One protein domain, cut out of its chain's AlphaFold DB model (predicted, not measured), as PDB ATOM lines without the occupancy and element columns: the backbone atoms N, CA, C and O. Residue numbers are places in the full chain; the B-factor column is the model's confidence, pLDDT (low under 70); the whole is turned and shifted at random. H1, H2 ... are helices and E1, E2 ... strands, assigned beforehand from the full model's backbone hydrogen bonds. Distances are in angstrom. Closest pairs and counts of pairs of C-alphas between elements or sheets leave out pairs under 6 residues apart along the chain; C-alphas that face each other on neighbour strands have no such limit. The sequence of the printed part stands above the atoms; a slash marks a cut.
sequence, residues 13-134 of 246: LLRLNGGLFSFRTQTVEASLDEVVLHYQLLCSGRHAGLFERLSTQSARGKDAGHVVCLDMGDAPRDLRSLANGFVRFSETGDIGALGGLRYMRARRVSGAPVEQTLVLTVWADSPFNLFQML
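What this domain is: This is residues 13 to 134 of the 246 residues of an uncharacterized protein of Myxococcales bacterium (UniProt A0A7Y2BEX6). This is one twisted slab of six antiparallel strands with the helix H1 running lengthwise over E4 and E5 on one face. H3 stands beyond one end of the slab together with the short H4 and H5, while the turn between E5 and E6, with Pro 113, makes the far end of the long axis. The printed part has 122 residues, with five named helices and six named strands along the chain as E1, E2, H1, H2, E3, E4, H3, H4, E5, E6, H5; the sheet's order is E1, E2, E6, E5, E4, E3. The class is mixed, helices and strands. The whole is only just compact, close to loose, with a radius of gyration of the C-alphas of 15.9 A, and its elongated outline spans 51 by 33 by 21 A.

How they stand to each other: Begin at Leu 13, where E1, residues 13 to 16, forms a hairpin with E2, residues 19 to 28; N 14 and O 21 are 2.7 A apart, within hydrogen-bond range. Look next at E6, residues 117 to 123, the antiparallel neighbour of E2 at 162 degrees, with N 24 and O 121 2.9 A apart. The pairing of E2 is staggered: it pairs with E1 over residues 19 to 22 and with E6 over residues 22 to 28. Go on to H1, residues 32 to 44, which is on the sheet at a height of 7.7 A and lies over E5, residues 100 to 108, and E4, residues 64 to 71. On the local plane it stands at 7 degrees to E5, along the strands, and with the sheet it makes two layers, a helix on one face of a sheet. Its closest C-alphas to E4 are those of Cys 43 and Cys 69, 5.9 A apart. H2, residues 50 to 55, touches H1 only at the corner by their link, with residues 43 to 44 of H1 alone; the closest C-alphas are those of Ser 44 and Arg 53, 4.9 A apart. H2 only grazes the sheet, with its residues 51 to 55. The edge strand E3, residues 57 to 60, forms a hairpin with E4, where N 57 and O 68 are 2.8 A apart. H3, residues 79 to 92, is not on the sheet; it touches H4, residues 95 to 98, with C-alphas 85 and 97 closest at 4.6 A. E5 and E4 are antiparallel at 168 degrees, with N 65 and O 106 2.9 A apart. E5 and E6 form a hairpin, with N 103 and O 122 2.8 A apart. H5, residues 130 to 133, is close to H4 but not clearly touching, with the closest C-alphas, Ile 95 and Leu 130, 6.4 A apart. Every O i to N i+4 pair is within hydrogen-bond range in H1, H2 and H3; H4 and H5 are too short for such a pair.

Where its parts are: Find C-alpha 13 at (262.265, 88.876, 201.150), where E1 begins. E2 then covers 28.2 A, H1 18.1 A, E4 22.7 A, E5 26.9 A and E6 19.2 A from first to last C-alpha. Find C-alpha 79 at (289.643, 103.457, 213.684); from there H3 runs 20.0 A to C-alpha 92. H5 ends at C-alpha 133, at (270.625, 83.201, 214.178). H2, E3 and H4 are the short elements between the longer ones.

The domain as a whole: The two C-alphas farthest apart, those of Arg 80 and Pro 113, are 52.5 A apart. The printed part has no cut, and no link is long. The model's mean pLDDT over the printed part is 90.9; look for low confidence, under 70, at residues 46 to 47.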
ATOM      1  N   LEU A  13     261.873  88.872 199.742       94.88
ATOM      2  CA  LEU A  13     262.265  88.876 201.150       94.88
ATOM      3  C   LEU A  13     262.241  87.454 201.705       94.88
ATOM      4  O   LEU A  13     261.278  86.723 201.510       94.88
ATOM      5  N   LEU A  14     263.286  87.087 202.430       94.50
ATOM      6  CA  LEU A  14     263.465  85.817 203.114       94.50
ATOM      7  C   LEU A  14     263.658  86.094 204.605       94.50
ATOM      8  O   LEU A  14     264.593  86.788 204.998       94.50
ATOM      9  N   ARG A  15     262.802  85.531 205.453       94.88
ATOM     10  CA  ARG A  15     263.053  85.432 206.891       94.88
ATOM     11  C   ARG A  15     263.841  84.159 207.155       94.88
ATOM     12  O   ARG A  15     263.270  83.079 207.052       94.88
ATOM     13  N   LEU A  16     265.119  84.288 207.495       95.62
ATOM     14  CA  LEU A  16     266.015  83.180 207.820       95.62
ATOM     15  C   LEU A  16     266.468  83.308 209.274       95.62
ATOM     16  O   LEU A  16     267.061  84.312 209.652       95.62
ATOM     17  N   ASN A  17     266.169  82.302 210.087       96.38
ATOM     18  CA  ASN A  17     266.453  82.253 211.522       96.38
ATOM     19  C   ASN A  17     266.063  83.536 212.284       96.38
ATOM     20  O   ASN A  17     266.761  83.987 213.185       96.38
ATOM     21  N   GLY A  18     264.945  84.155 211.896       92.62
ATOM     22  CA  GLY A  18     264.461  85.414 212.469       92.62
ATOM     23  C   GLY A  18     265.059  86.682 211.844       92.62
ATOM     24  O   GLY A  18     264.432  87.735 211.936       92.62
ATOM     25  N   GLY A  19     266.196  86.589 211.150       94.25
ATOM     26  CA  GLY A  19     266.757  87.681 210.352       94.25
ATOM     27  C   GLY A  19     265.979  87.900 209.053       94.25
ATOM     28  O   GLY A  19     265.444  86.952 208.476       94.25
ATOM     29  N   LEU A  20     265.902  89.149 208.589       94.75
ATOM     30  CA  LEU A  20     265.240  89.519 207.337       94.75
ATOM     31  C   LEU A  20     266.283  89.822 206.261       94.75
ATOM     32  O   LEU A  20     267.090  90.739 206.403       94.75
ATOM     33  N   PHE A  21     266.227  89.069 205.170       95.50
ATOM     34  CA  PHE A  21     267.155  89.161 204.055       95.50
ATOM     35  C   PHE A  21     266.398  89.466 202.780       95.50
ATOM     36  O   PHE A  21     265.363  88.873 202.493       95.50
ATOM     37  N   SER A  22     266.953  90.351 201.977       96.38
ATOM     38  CA  SER A  22     266.549  90.506 200.595       96.38
ATOM     39  C   SER A  22     267.351  89.525 199.746       96.38
ATOM     40  O   SER A  22     268.543  89.310 199.979       96.38
ATOM     41  N   PHE A  23     266.722  88.924 198.747       95.44
ATOM     42  CA  PHE A  23     267.416  88.079 197.790       95.44
ATOM     43  C   PHE A  23     266.867  88.251 196.383       95.44
ATOM     44  O   PHE A  23     265.733  88.681 196.163       95.44
ATOM     45  N   ARG A  24     267.697  87.907 195.404       94.56
ATOM     46  CA  ARG A  24     267.336  87.921 193.992       94.56
ATOM     47  C   ARG A  24     268.076  86.815 193.268       94.56
ATOM     48  O   ARG A  24     269.256  86.588 193.522       94.56
ATOM     49  N   THR A  25     267.379  86.143 192.364       93.81
ATOM     50  CA  THR A  25     267.977  85.213 191.404       93.81
ATOM     51  C   THR A  25     267.922  85.867 190.029       93.81
ATOM     52  O   THR A  25     266.969  86.574 189.763       93.81
ATOM     53  N   GLN A  26     268.952  85.726 189.199       94.38
ATOM     54  CA  GLN A  26     268.966  86.253 187.831       94.38
ATOM     55  C   GLN A  26     269.766  85.299 186.949       94.38
ATOM     56  O   GLN A  26     270.788  84.775 187.392       94.38
ATOM     57  N   THR A  27     269.352  85.111 185.701       93.75
ATOM     58  CA  THR A  27     270.211  84.509 184.673       93.75
ATOM     59  C   THR A  27     270.781  85.627 183.816       93.75
ATOM     60  O   THR A  27     270.039  86.501 183.371       93.75
ATOM     61  N   VAL A  28     272.096  85.619 183.609       94.62
ATOM     62  CA  VAL A  28     272.801  86.657 182.850       94.62
ATOM     63  C   VAL A  28     273.626  86.046 181.730       94.62
ATOM     64  O   VAL A  28     274.205  84.973 181.901       94.62
ATOM     65  N   GLU A  29     273.693  86.739 180.597       94.56
ATOM     66  CA  GLU A  29     274.548  86.399 179.453       94.56
ATOM     67  C   GLU A  29     275.965  86.934 179.690       94.56
ATOM     68  O   GLU A  29     276.402  87.914 179.091       94.56
ATOM     69  N   ALA A  30     276.649  86.335 180.660       94.94
ATOM     70  CA  ALA A  30     278.034  86.626 181.001       94.94
ATOM     71  C   ALA A  30     278.700  85.363 181.551       94.94
ATOM     72  O   ALA A  30     278.039  84.501 182.153       94.94
ATOM     73  N   SER A  31     280.016  85.276 181.380       95.38
ATOM     74  CA  SER A  31     280.796  84.162 181.911       95.38
ATOM     75  C   SER A  31     280.794  84.153 183.440       95.38
ATOM     76  O   SER A  31     280.645  85.186 184.104       95.38
ATOM     77  N   LEU A  32     281.007  82.971 184.025       95.94
ATOM     78  CA  LEU A  32     281.137  82.834 185.480       95.94
ATOM     79  C   LEU A  32     282.243  83.752 186.030       95.94
ATOM     80  O   LEU A  32     282.094  84.332 187.107       95.94
ATOM     81  N   ASP A  33     283.338  83.891 185.285       95.69
ATOM     82  CA  ASP A  33     284.502  84.673 185.693       95.69
ATOM     83  C   ASP A  33     284.194  86.170 185.727       95.69
ATOM     84  O   ASP A  33     284.526  86.834 186.712       95.69
ATOM     85  N   GLU A  34     283.508  86.686 184.704       96.00
ATOM     86  CA  GLU A  34     283.059  88.080 184.648       96.00
ATOM     87  C   GLU A  34     282.083  88.398 185.779       96.00
ATOM     88  O   GLU A  34     282.242  89.408 186.470       96.00
ATOM     89  N   VAL A  35     281.116  87.509 186.028       96.62
ATOM     90  CA  VAL A  35     280.142  87.684 187.108       96.62
ATOM     91  C   VAL A  35     280.835  87.720 188.466       96.62
ATOM     92  O   VAL A  35     280.623  88.651 189.242       96.62
ATOM     93  N   VAL A  36     281.687  86.739 188.774       96.50
ATOM     94  CA  VAL A  36     282.387  86.705 190.066       96.50
ATOM     95  C   VAL A  36     283.290  87.928 190.223       96.50
ATOM     96  O   VAL A  36     283.278  88.546 191.287       96.50
ATOM     97  N   LEU A  37     284.029  88.313 189.177       94.81
ATOM     98  CA  LEU A  37     284.893  89.493 189.204       94.81
ATOM     99  C   LEU A  37     284.100  90.781 189.455       94.81
ATOM    100  O   LEU A  37     284.527  91.611 190.255       94.81
ATOM    101  N   HIS A  38     282.935  90.938 188.825       94.69
ATOM    102  CA  HIS A  38     282.068  92.094 189.043       94.69
ATOM    103  C   HIS A  38     281.706  92.261 190.526       94.69
ATOM    104  O   HIS A  38     281.918  93.329 191.099       94.69
ATOM    105  N   TYR A  39     281.215  91.202 191.177       94.44
ATOM    106  CA  TYR A  39     280.832  91.275 192.592       94.44
ATOM    107  C   TYR A  39     282.033  91.379 193.538       94.44
ATOM    108  O   TYR A  39     281.929  92.053 194.560       94.44
ATOM    109  N   GLN A  40     283.182  90.789 193.193       93.06
ATOM    110  CA  GLN A  40     284.431  91.040 193.919       93.06
ATOM    111  C   GLN A  40     284.771  92.533 193.892       93.06
ATOM    112  O   GLN A  40     285.023  93.119 194.939       93.06
ATOM    113  N   LEU A  41     284.699  93.180 192.725       91.19
ATOM    114  CA  LEU A  41     284.969  94.614 192.588       91.19
ATOM    115  C   LEU A  41     283.933  95.495 193.297       91.19
ATOM    116  O   LEU A  41     284.299  96.569 193.768       91.19
ATOM    117  N   LEU A  42     282.676  95.060 193.412       88.75
ATOM    118  CA  LEU A  42     281.686  95.755 194.242       88.75
ATOM    119  C   LEU A  42     282.061  95.714 195.730       88.75
ATOM    120  O   LEU A  42     281.940  96.729 196.407       88.75
ATOM    121  N   CYS A  43     282.553  94.575 196.222       87.31
ATOM    122  CA  CYS A  43     282.957  94.405 197.620       87.31
ATOM    123  C   CYS A  43     284.318  95.047 197.951       87.31
ATOM    124  O   CYS A  43     284.500  95.610 199.026       87.31
ATOM    125  N   SER A  44     285.290  94.973 197.036       83.38
ATOM    126  CA  SER A  44     286.697  95.300 197.306       83.38
ATOM    127  C   SER A  44     287.287  96.347 196.348       83.38
ATOM    128  O   SER A  44     288.509  96.430 196.193       83.38
ATOM    129  N   GLY A  45     286.439  97.116 195.661       73.44
ATOM    130  CA  GLY A  45     286.824  98.043 194.596       73.44
ATOM    131  C   GLY A  45     287.680  99.236 195.032       73.44
ATOM    132  O   GLY A  45     288.155  99.347 196.163       73.44
ATOM    133  N   ARG A  46     287.881 100.189 194.113       65.19
ATOM    134  CA  ARG A  46     288.721 101.383 194.354       65.19
ATOM    135  C   ARG A  46     288.241 102.253 195.517       65.19
ATOM    136  O   ARG A  46     289.057 102.936 196.122       65.19
ATOM    137  N   HIS A  47     286.949 102.202 195.825       69.62
ATOM    138  CA  HIS A  47     286.340 102.940 196.929       69.62
ATOM    139  C   HIS A  47     286.205 102.113 198.211       69.62
ATOM    140  O   HIS A  47     285.739 102.660 199.204       69.62
ATOM    141  N   ALA A  48     286.600 100.837 198.216       74.31
ATOM    142  CA  ALA A  48     286.589 100.004 199.413       74.31
ATOM    143  C   ALA A  48     287.759 100.385 200.331       74.31
ATOM    144  O   ALA A  48     288.902 100.508 199.871       74.31
ATOM    145  N   GLY A  49     287.478 100.571 201.621       74.75
ATOM    146  CA  GLY A  49     288.507 100.726 202.640       74.75
ATOM    147  C   GLY A  49     289.279  99.425 202.889       74.75
ATOM    148  O   GLY A  49     289.017  98.374 202.299       74.75
ATOM    149  N   LEU A  50     290.277  99.497 203.774       78.69
ATOM    150  CA  LEU A  50     291.056  98.322 204.179       78.69
ATOM    151  C   LEU A  50     290.162  97.250 204.821       78.69
ATOM    152  O   LEU A  50     290.354  96.067 204.563       78.69
ATOM    153  N   PHE A  51     289.179  97.662 205.626       76.31
ATOM    154  CA  PHE A  51     288.290  96.747 206.336       76.31
ATOM    155  C   PHE A  51     287.411  95.936 205.379       76.31
ATOM    156  O   PHE A  51     287.353  94.718 205.497       76.31
ATOM    157  N   GLU A  52     286.801  96.574 204.381       78.88
ATOM    158  CA  GLU A  52     285.961  95.909 203.379       78.88
ATOM    159  C   GLU A  52     286.767  94.903 202.545       78.88
ATOM    160  O   GLU A  52     286.294  93.812 202.225       78.88
ATOM    161  N   ARG A  53     288.038  95.210 202.254       79.25
ATOM    162  CA  ARG A  53     288.947  94.262 201.590       79.25
ATOM    163  C   ARG A  53     289.280  93.058 202.467       79.25
ATOM    164  O   ARG A  53     289.369  91.955 201.944       79.25
ATOM    165  N   LEU A  54     289.463  93.268 203.769       81.81
ATOM    166  CA  LEU A  54     289.749  92.200 204.731       81.81
ATOM    167  C   LEU A  54     288.511  91.354 205.065       81.81
ATOM    168  O   LEU A  54     288.653  90.173 205.369       81.81
ATOM    169  N   SER A  55     287.312  91.936 205.000       84.31
ATOM    170  CA  SER A  55     286.044  91.230 205.226       84.31
ATOM    171  C   SER A  55     285.526  90.512 203.978       84.31
ATOM    172  O   SER A  55     284.612  89.692 204.076       84.31
ATOM    173  N   THR A  56     286.107  90.791 202.807       90.81
ATOM    174  CA  THR A  56     285.734  90.124 201.562       90.81
ATOM    175  C   THR A  56     286.337  88.727 201.502       90.81
ATOM    176  O   THR A  56     287.554  88.550 201.480       90.81
ATOM    177  N   GLN A  57     285.476  87.726 201.380       93.56
ATOM    178  CA  GLN A  57     285.856  86.366 201.030       93.56
ATOM    179  C   GLN A  57     285.277  86.008 199.670       93.56
ATOM    180  O   GLN A  57     284.141  86.346 199.338       93.56
ATOM    181  N   SER A  58     286.058  85.301 198.866       94.38
ATOM    182  CA  SER A  58     285.579  84.797 197.588       94.38
ATOM    183  C   SER A  58     286.277  83.504 197.227       94.38
ATOM    184  O   SER A  58     287.479  83.369 197.457       94.38
ATOM    185  N   ALA A  59     285.541  82.594 196.604       94.25
ATOM    186  CA  ALA A  59     286.112  81.411 195.986       94.25
ATOM    187  C   ALA A  59     285.543  81.232 194.584       94.25
ATOM    188  O   ALA A  59     284.392  81.578 194.303       94.25
ATOM    189  N   ARG A  60     286.361  80.655 193.710       94.19
ATOM    190  CA  ARG A  60     286.004  80.362 192.329       94.19
ATOM    191  C   ARG A  60     286.452  78.951 191.991       94.19
ATOM    192  O   ARG A  60     287.601  78.590 192.220       94.19
ATOM    193  N   GLY A  61     285.527  78.174 191.455       92.81
ATOM    194  CA  GLY A  61     285.781  76.876 190.858       92.81
ATOM    195  C   GLY A  61     285.361  76.869 189.394       92.81
ATOM    196  O   GLY A  61     284.954  77.887 188.835       92.81
ATOM    197  N   LYS A  62     285.435  75.687 188.781       92.25
ATOM    198  CA  LYS A  62     285.085  75.488 187.370       92.25
ATOM    199  C   LYS A  62     283.616  75.820 187.076       92.25
ATOM    200  O   LYS A  62     283.326  76.489 186.087       92.25
ATOM    201  N   ASP A  63     282.715  75.376 187.951       94.62
ATOM    202  CA  ASP A  63     281.269  75.393 187.692       94.62
ATOM    203  C   ASP A  63     280.504  76.420 188.539       94.62
ATOM    204  O   ASP A  63     279.351  76.743 188.243       94.62
ATOM    205  N   ALA A  64     281.137  76.952 189.587       97.00
ATOM    206  CA  ALA A  64     280.525  77.910 190.495       97.00
ATOM    207  C   ALA A  64     281.559  78.815 191.174       97.00
ATOM    208  O   ALA A  64     282.733  78.470 191.304       97.00
ATOM    209  N   GLY A  65     281.091  79.952 191.672       97.50
ATOM    210  CA  GLY A  65     281.867  80.863 192.504       97.50
ATOM    211  C   GLY A  65     280.975  81.612 193.484       97.50
ATOM    212  O   GLY A  65     279.749  81.609 193.355       97.50
ATOM    213  N   HIS A  66     281.586  82.235 194.484       97.56
ATOM    214  CA  HIS A  66     280.873  83.066 195.442       97.56
ATOM    215  C   HIS A  66     281.712  84.250 195.917       97.56
ATOM    216  O   HIS A  66     282.943  84.223 195.848       97.56
ATOM    217  N   VAL A  67     281.021  85.267 196.424       97.38
ATOM    218  CA  VAL A  67     281.587  86.445 197.083       97.38
ATOM    219  C   VAL A  67     280.744  86.751 198.320       97.38
ATOM    220  O   VAL A  67     279.519  86.801 198.226       97.38
ATOM    221  N   VAL A  68     281.388  86.952 199.465       95.81
ATOM    222  CA  VAL A  68     280.797  87.433 200.721       95.81
ATOM    223  C   VAL A  68     281.573  88.673 201.143       95.81
ATOM    224  O   VAL A  68     282.800  88.647 201.103       95.81
ATOM    225  N   CYS A  69     280.897  89.737 201.567       94.12
ATOM    226  CA  CYS A  69     281.553  90.894 202.171       94.12
ATOM    227  C   CYS A  69     280.629  91.653 203.130       94.12
ATOM    228  O   CYS A  69     279.409  91.451 203.135       94.12
ATOM    229  N   LEU A  70     281.233  92.540 203.927       91.38
ATOM    230  CA  LEU A  70     280.529  93.545 204.722       91.38
ATOM    231  C   LEU A  70     280.669  94.909 204.043       91.38
ATOM    232  O   LEU A  70     281.776  95.419 203.869       91.38
ATOM    233  N   ASP A  71     279.533  95.474 203.652       88.38
ATOM    234  CA  ASP A  71     279.407  96.771 202.999       88.38
ATOM    235  C   ASP A  71     279.216  97.866 204.055       88.38
ATOM    236  O   ASP A  71     278.160  97.976 204.677       88.38
ATOM    237  N   MET A  72     280.251  98.674 204.270       83.69
ATOM    238  CA  MET A  72     280.212  99.793 205.218       83.69
ATOM    239  C   MET A  72     279.420 100.997 204.679       83.69
ATOM    240  O   MET A  72     279.174 101.942 205.427       83.69
ATOM    241  N   GLY A  73     279.033 100.999 203.396       81.19
ATOM    242  CA  GLY A  73     278.405 102.144 202.742       81.19
ATOM    243  C   GLY A  73     279.213 103.434 202.929       81.19
ATOM    244  O   GLY A  73     280.437 103.449 202.762       81.19
ATOM    245  N   ASP A  74     278.508 104.496 203.326       77.50
ATOM    246  CA  ASP A  74     279.071 105.819 203.631       77.50
ATOM    247  C   ASP A  74     279.502 105.976 205.104       77.50
ATOM    248  O   ASP A  74     279.789 107.087 205.557       77.50
ATOM    249  N   ALA A  75     279.523 104.890 205.888       75.38
ATOM    250  CA  ALA A  75     279.892 104.964 207.297       75.38
ATOM    251  C   ALA A  75     281.339 105.468 207.478       75.38
ATOM    252  O   ALA A  75     282.221 105.141 206.672       75.38
ATOM    253  N   PRO A  76     281.626 106.232 208.552       75.75
ATOM    254  CA  PRO A  76     282.980 106.671 208.857       75.75
ATOM    255  C   PRO A  76     283.943 105.486 208.982       75.75
ATOM    256  O   PRO A  76     283.689 104.526 209.709       75.75
ATOM    257  N   ARG A  77     285.076 105.569 208.278       80.12
ATOM    258  CA  ARG A  77     286.102 104.508 208.224       80.12
ATOM    259  C   ARG A  77     287.292 104.770 209.142       80.12
ATOM    260  O   ARG A  77     288.377 104.230 208.936       80.12
ATOM    261  N   ASP A  78     287.119 105.645 210.125       85.50
ATOM    262  CA  ASP A  78     288.140 105.898 211.128       85.50
ATOM    263  C   ASP A  78     288.207 104.744 212.148       85.50
ATOM    264  O   ASP A  78     287.234 104.028 212.392       85.50
ATOM    265  N   LEU A  79     289.378 104.570 212.765       85.06
ATOM    266  CA  LEU A  79     289.643 103.457 213.684       85.06
ATOM    267  C   LEU A  79     288.691 103.419 214.888       85.06
ATOM    268  O   LEU A  79     288.396 102.335 215.388       85.06
ATOM    269  N   ARG A  80     288.208 104.573 215.364       88.56
ATOM    270  CA  ARG A  80     287.310 104.633 216.524       88.56
ATOM    271  C   ARG A  80     285.927 104.111 216.153       88.56
ATOM    272  O   ARG A  80     285.368 103.321 216.908       88.56
ATOM    273  N   SER A  81     285.401 104.511 214.999       87.56
ATOM    274  CA  SER A  81     284.115 104.015 214.492       87.56
ATOM    275  C   SER A  81     284.144 102.499 214.270       87.56
ATOM    276  O   SER A  81     283.232 101.802 214.711       87.56
ATOM    277  N   LEU A  82     285.234 101.974 213.700       87.12
ATOM    278  CA  LEU A  82     285.438 100.530 213.534       87.12
ATOM    279  C   LEU A  82     285.501  99.788 214.878       87.12
ATOM    280  O   LEU A  82     284.835  98.769 215.052       87.12
ATOM    281  N   ALA A  83     286.264 100.309 215.845       90.94
ATOM    282  CA  ALA A  83     286.362  99.714 217.176       90.94
ATOM    283  C   ALA A  83     285.000  99.690 217.891       90.94
ATOM    284  O   ALA A  83     284.626  98.668 218.460       90.94
ATOM    285  N   ASN A  84     284.228 100.776 217.806       92.25
ATOM    286  CA  ASN A  84     282.881 100.844 218.375       92.25
ATOM    287  C   ASN A  84     281.926  99.836 217.718       92.25
ATOM    288  O   ASN A  84     281.144  99.193 218.416       92.25
ATOM    289  N   GLY A  85     282.002  99.677 216.391       91.94
ATOM    290  CA  GLY A  85     281.233  98.668 215.659       91.94
ATOM    291  C   GLY A  85     281.546  97.251 216.139       91.94
ATOM    292  O   GLY A  85     280.634  96.471 216.416       91.94
ATOM    293  N   PHE A  86     282.831  96.946 216.335       92.75
ATOM    294  CA  PHE A  86     283.273  95.656 216.862       92.75
ATOM    295  C   PHE A  86     282.804  95.397 218.295       92.75
ATOM    296  O   PHE A  86     282.282  94.318 218.572       92.75
ATOM    297  N   VAL A  87     282.928  96.383 219.189       95.81
ATOM    298  CA  VAL A  87     282.425  96.271 220.568       95.81
ATOM    299  C   VAL A  87     280.925  95.980 220.559       95.81
ATOM    300  O   VAL A  87     280.495  94.983 221.135       95.81
ATOM    301  N   ARG A  88     280.138  96.761 219.810       94.81
ATOM    302  CA  ARG A  88     278.688  96.554 219.709       94.81
ATOM    303  C   ARG A  88     278.338  95.174 219.155       94.81
ATOM    304  O   ARG A  88     277.431  94.529 219.679       94.81
ATOM    305  N   PHE A  89     279.036  94.706 218.122       94.94
ATOM    306  CA  PHE A  89     278.842  93.348 217.609       94.94
ATOM    307  C   PHE A  89     279.152  92.298 218.683       94.94
ATOM    308  O   PHE A  89     278.363  91.382 218.873       94.94
ATOM    309  N   SER A  90     280.251  92.445 219.425       95.75
ATOM    310  CA  SER A  90     280.626  91.483 220.469       95.75
ATOM    311  C   SER A  90     279.618  91.412 221.623       95.75
ATOM    312  O   SER A  90     279.395  90.337 222.168       95.75
ATOM    313  N   GLU A  91     278.971  92.531 221.959       95.50
ATOM    314  CA  GLU A  91     277.982  92.612 223.039       95.50
ATOM    315  C   GLU A  91     276.592  92.132 222.607       95.50
ATOM    316  O   GLU A  91     275.850  91.566 223.407       95.50
ATOM    317  N   THR A  92     276.212  92.380 221.350       95.06
ATOM    318  CA  THR A  92     274.819  92.219 220.895       95.06
ATOM    319  C   THR A  92     274.629  91.159 219.820       95.06
ATOM    320  O   THR A  92     273.498  90.752 219.574       95.06
ATOM    321  N   GLY A  93     275.696  90.743 219.141       94.88
ATOM    322  CA  GLY A  93     275.648  89.919 217.935       94.88
ATOM    323  C   GLY A  93     275.169  90.658 216.683       94.88
ATOM    324  O   GLY A  93     275.020  90.028 215.639       94.88
ATOM    325  N   ASP A  94     274.901  91.967 216.751       94.44
ATOM    326  CA  ASP A  94     274.407  92.757 215.619       94.44
ATOM    327  C   ASP A  94     275.488  92.940 214.545       94.44
ATOM    328  O   ASP A  94     276.357  93.807 214.658       94.44
ATOM    329  N   ILE A  95     275.434  92.131 213.482       91.81
ATOM    330  CA  ILE A  95     276.419  92.203 212.392       91.81
ATOM    331  C   ILE A  95     276.329  93.519 211.616       91.81
ATOM    332  O   ILE A  95     277.320  93.948 211.034       91.81
ATOM    333  N   GLY A  96     275.174  94.199 211.651       91.31
ATOM    334  CA  GLY A  96     274.994  95.502 211.015       91.31
ATOM    335  C   GLY A  96     275.912  96.571 211.608       91.31
ATOM    336  O   GLY A  96     276.267  97.522 210.916       91.31
ATOM    337  N   ALA A  97     276.375  96.386 212.851       91.69
ATOM    338  CA  ALA A  97     277.395  97.236 213.466       91.69
ATOM    339  C   ALA A  97     278.766  97.148 212.764       91.69
ATOM    340  O   ALA A  97     279.584  98.053 212.919       91.69
ATOM    341  N   LEU A  98     279.008  96.083 211.991       89.50
ATOM    342  CA  LEU A  98     280.214  95.867 211.187       89.50
ATOM    343  C   LEU A  98     280.007  96.156 209.691       89.50
ATOM    344  O   LEU A  98     280.950  96.018 208.919       89.50
ATOM    345  N   GLY A  99     278.789  96.506 209.273       89.75
ATOM    346  CA  GLY A  99     278.418  96.730 207.875       89.75
ATOM    347  C   GLY A  99     277.286  95.823 207.388       89.75
ATOM    348  O   GLY A  99     276.893  94.850 208.030       89.75
ATOM    349  N   GLY A 100     276.736  96.150 206.221       91.00
ATOM    350  CA  GLY A 100     275.674  95.380 205.581       91.00
ATOM    351  C   GLY A 100     276.208  94.089 204.965       91.00
ATOM    352  O   GLY A 100     277.089  94.122 204.108       91.00
ATOM    353  N   LEU A 101     275.653  92.939 205.354       93.56
ATOM    354  CA  LEU A 101     276.014  91.660 204.745       93.56
ATOM    355  C   LEU A 101     275.614  91.644 203.265       93.56
ATOM    356  O   LEU A 101     274.440  91.831 202.929       93.56
ATOM    357  N   ARG A 102     276.573  91.336 202.390       95.25
ATOM    358  CA  ARG A 102     276.357  91.073 200.966       95.25
ATOM    359  C   ARG A 102     276.903  89.693 200.619       95.25
ATOM    360  O   ARG A 102     278.054  89.380 200.909       95.25
ATOM    361  N   TYR A 103     276.087  88.882 199.960       96.62
ATOM    362  CA  TYR A 103     276.464  87.576 199.441       96.62
ATOM    363  C   TYR A 103     276.030  87.438 197.987       96.62
ATOM    364  O   TYR A 103     274.932  87.841 197.597       96.62
ATOM    365  N   MET A 104     276.890  86.829 197.184       97.38
ATOM    366  CA  MET A 104     276.585  86.412 195.831       97.38
ATOM    367  C   MET A 104     277.105  84.996 195.609       97.38
ATOM    368  O   MET A 104     278.242  84.686 195.962       97.38
ATOM    369  N   ARG A 105     276.287  84.153 194.979       97.81
ATOM    370  CA  ARG A 105     276.690  82.867 194.415       97.81
ATOM    371  C   ARG A 105     276.348  82.836 192.936       97.81
ATOM    372  O   ARG A 105     275.216  83.116 192.559       97.81
ATOM    373  N   ALA A 106     277.305  82.430 192.120       97.69
ATOM    374  CA  ALA A 106     277.147  82.270 190.687       97.69
ATOM    375  C   ALA A 106     277.411  80.814 190.292       97.69
ATOM    376  O   ALA A 106     278.286  80.161 190.866       97.69
ATOM    377  N   ARG A 107     276.663  80.300 189.315       97.44
ATOM    378  CA  ARG A 107     276.910  78.988 188.702       97.44
ATOM    379  C   ARG A 107     276.684  79.032 187.198       97.44
ATOM    380  O   ARG A 107     275.781  79.731 186.741       97.44
ATOM    381  N   ARG A 108     277.460  78.251 186.448       96.00
ATOM    382  CA  ARG A 108     277.244  78.078 185.004       96.00
ATOM    383  C   ARG A 108     275.880  77.430 184.748       96.00
ATOM    384  O   ARG A 108     275.460  76.541 185.493       96.00
ATOM    385  N   VAL A 109     275.205  77.859 183.688       94.44
ATOM    386  CA  VAL A 109     274.019  77.184 183.154       94.44
ATOM    387  C   VAL A 109     274.477  76.201 182.079       94.44
ATOM    388  O   VAL A 109     275.011  76.595 181.045       94.44
ATOM    389  N   SER A 110     274.298  74.905 182.330       88.94
ATOM    390  CA  SER A 110     274.655  73.860 181.367       88.94
ATOM    391  C   SER A 110     273.664  73.816 180.204       88.94
ATOM    392  O   SER A 110     272.458  73.907 180.414       88.94
ATOM    393  N   GLY A 111     274.169  73.606 178.986       84.62
ATOM    394  CA  GLY A 111     273.335  73.375 177.799       84.62
ATOM    395  C   GLY A 111     272.715  74.628 177.173       84.62
ATOM    396  O   GLY A 111     271.891  74.496 176.272       84.62
ATOM    397  N   ALA A 112     273.099  75.828 177.617       81.75
ATOM    398  CA  ALA A 112     272.685  77.070 176.973       81.75
ATOM    399  C   ALA A 112     273.467  77.306 175.655       81.75
ATOM    400  O   ALA A 112     274.654  76.977 175.592       81.75
ATOM    401  N   PRO A 113     272.840  77.883 174.607       78.94
ATOM    402  CA  PRO A 113     273.518  78.189 173.340       78.94
ATOM    403  C   PRO A 113     274.558  79.314 173.460       78.94
ATOM    404  O   PRO A 113     275.472  79.403 172.646       78.94
ATOM    405  N   VAL A 114     274.397  80.174 174.466       85.38
ATOM    406  CA  VAL A 114     275.305  81.265 174.836       85.38
ATOM    407  C   VAL A 114     275.761  81.012 176.269       85.38
ATOM    408  O   VAL A 114     275.018  80.422 177.057       85.38
ATOM    409  N   GLU A 115     276.977  81.435 176.621       90.06
ATOM    410  CA  GLU A 115     277.446  81.321 177.999       90.06
ATOM    411  C   GLU A 115     276.531  82.125 178.931       90.06
ATOM    412  O   GLU A 115     276.383  83.340 178.808       90.06
ATOM    413  N   GLN A 116     275.891  81.410 179.852       93.94
ATOM    414  CA  GLN A 116     274.961  81.975 180.811       93.94
ATOM    415  C   GLN A 116     275.351  81.574 182.226       93.94
ATOM    416  O   GLN A 116     275.780  80.445 182.494       93.94
ATOM    417  N   THR A 117     275.131  82.500 183.151       95.88
ATOM    418  CA  THR A 117     275.407  82.312 184.571       95.88
ATOM    419  C   THR A 117     274.146  82.596 185.375       95.88
ATOM    420  O   THR A 117     273.534  83.654 185.240       95.88
ATOM    421  N   LEU A 118     273.760  81.656 186.239       95.56
ATOM    422  CA  LEU A 118     272.735  81.889 187.249       95.56
ATOM    423  C   LEU A 118     273.383  82.543 188.464       95.56
ATOM    424  O   LEU A 118     274.293  81.970 189.067       95.56
ATOM    425  N   VAL A 119     272.871  83.701 188.853       96.69
ATOM    426  CA  VAL A 119     273.333  84.500 189.982       96.69
ATOM    427  C   VAL A 119     272.264  84.509 191.064       96.69
ATOM    428  O   VAL A 119     271.139  84.930 190.823       96.69
ATOM    429  N   LEU A 120     272.622  84.085 192.270       96.75
ATOM    430  CA  LEU A 120     271.877  84.333 193.497       96.75
ATOM    431  C   LEU A 120     272.589  85.450 194.256       96.75
ATOM    432  O   LEU A 120     273.756  85.309 194.605       96.75
ATOM    433  N   THR A 121     271.882  86.529 194.559       96.88
ATOM    434  CA  THR A 121     272.345  87.558 195.493       96.88
ATOM    435  C   THR A 121     271.478  87.543 196.736       96.88
ATOM    436  O   THR A 121     270.261  87.404 196.636       96.88
ATOM    437  N   VAL A 122     272.103  87.682 197.901       96.44
ATOM    438  CA  VAL A 122     271.444  87.792 199.205       96.44
ATOM    439  C   VAL A 122     272.081  88.955 199.944       96.44
ATOM    440  O   VAL A 122     273.300  89.124 199.910       96.44
ATOM    441  N   TRP A 123     271.278  89.782 200.595       96.25
ATOM    442  CA  TRP A 123     271.784  90.879 201.401       96.25
ATOM    443  C   TRP A 123     270.845  91.220 202.551       96.25
ATOM    444  O   TRP A 123     269.650  90.942 202.493       96.25
ATOM    445  N   ALA A 124     271.392  91.834 203.593       93.75
ATOM    446  CA  ALA A 124     270.610  92.360 204.704       93.75
ATOM    447  C   ALA A 124     270.617  93.891 204.649       93.75
ATOM    448  O   ALA A 124     271.676  94.508 204.728       93.75
ATOM    449  N   ASP A 125     269.434  94.491 204.510       82.56
ATOM    450  CA  ASP A 125     269.244  95.948 204.625       82.56
ATOM    451  C   ASP A 125     268.860  96.359 206.058       82.56
ATOM    452  O   ASP A 125     268.669  97.535 206.355       82.56
ATOM    453  N   SER A 126     268.709  95.385 206.959       84.25
ATOM    454  CA  SER A 126     268.349  95.596 208.359       84.25
ATOM    455  C   SER A 126     269.328  94.874 209.289       84.25
ATOM    456  O   SER A 126     269.803  93.789 208.938       84.25
ATOM    457  N   PRO A 127     269.611  95.447 210.473       86.25
ATOM    458  CA  PRO A 127     270.364  94.779 211.528       86.25
ATOM    459  C   PRO A 127     269.763  93.418 211.883       86.25
ATOM    460  O   PRO A 127     268.539  93.259 211.914       86.25
ATOM    461  N   PHE A 128     270.618  92.447 212.197       92.75
ATOM    462  CA  PHE A 128     270.191  91.163 212.740       92.75
ATOM    463  C   PHE A 128     271.230  90.615 213.715       92.75
ATOM    464  O   PHE A 128     272.432  90.837 213.562       92.75
ATOM    465  N   ASN A 129     270.748  89.887 214.722       94.75
ATOM    466  CA  ASN A 129     271.584  89.291 215.752       94.75
ATOM    467  C   ASN A 129     272.103  87.923 215.285       94.75
ATOM    468  O   ASN A 129     271.357  86.942 215.242       94.75
ATOM    469  N   LEU A 130     273.391  87.855 214.949       94.56
ATOM    470  CA  LEU A 130     274.048  86.635 214.496       94.56
ATOM    471  C   LEU A 130     274.062  85.546 215.576       94.56
ATOM    472  O   LEU A 130     273.890  84.380 215.241       94.56
ATOM    473  N   PHE A 131     274.201  85.911 216.853       95.00
ATOM    474  CA  PHE A 131     274.199  84.955 217.967       95.00
ATOM    475  C   PHE A 131     272.823  84.316 218.174       95.00
ATOM    476  O   PHE A 131     272.734  83.167 218.586       95.00
ATOM    477  N   GLN A 132     271.742  85.029 217.844       94.56
ATOM    478  CA  GLN A 132     270.398  84.445 217.808       94.56
ATOM    479  C   GLN A 132     270.161  83.605 216.549       94.56
ATOM    480  O   GLN A 132     269.427  82.620 216.594       94.56
ATOM    481  N   MET A 133     270.754  83.979 215.413       94.69
ATOM    482  CA  MET A 133     270.625  83.201 214.178       94.69
ATOM    483  C   MET A 133     271.413  81.891 214.208       94.69
ATOM    484  O   MET A 133     270.962  80.910 213.617       94.69
ATOM    485  N   LEU A 134     272.582  81.900 214.848       93.19
ATOM    486  CA  LEU A 134     273.530  80.793 214.960       93.19
ATOM    487  C   LEU A 134     274.004  80.692 216.422       93.19
ATOM    488  O   LEU A 134     275.119  81.119 216.736       93.19
TER     489      LEU A 134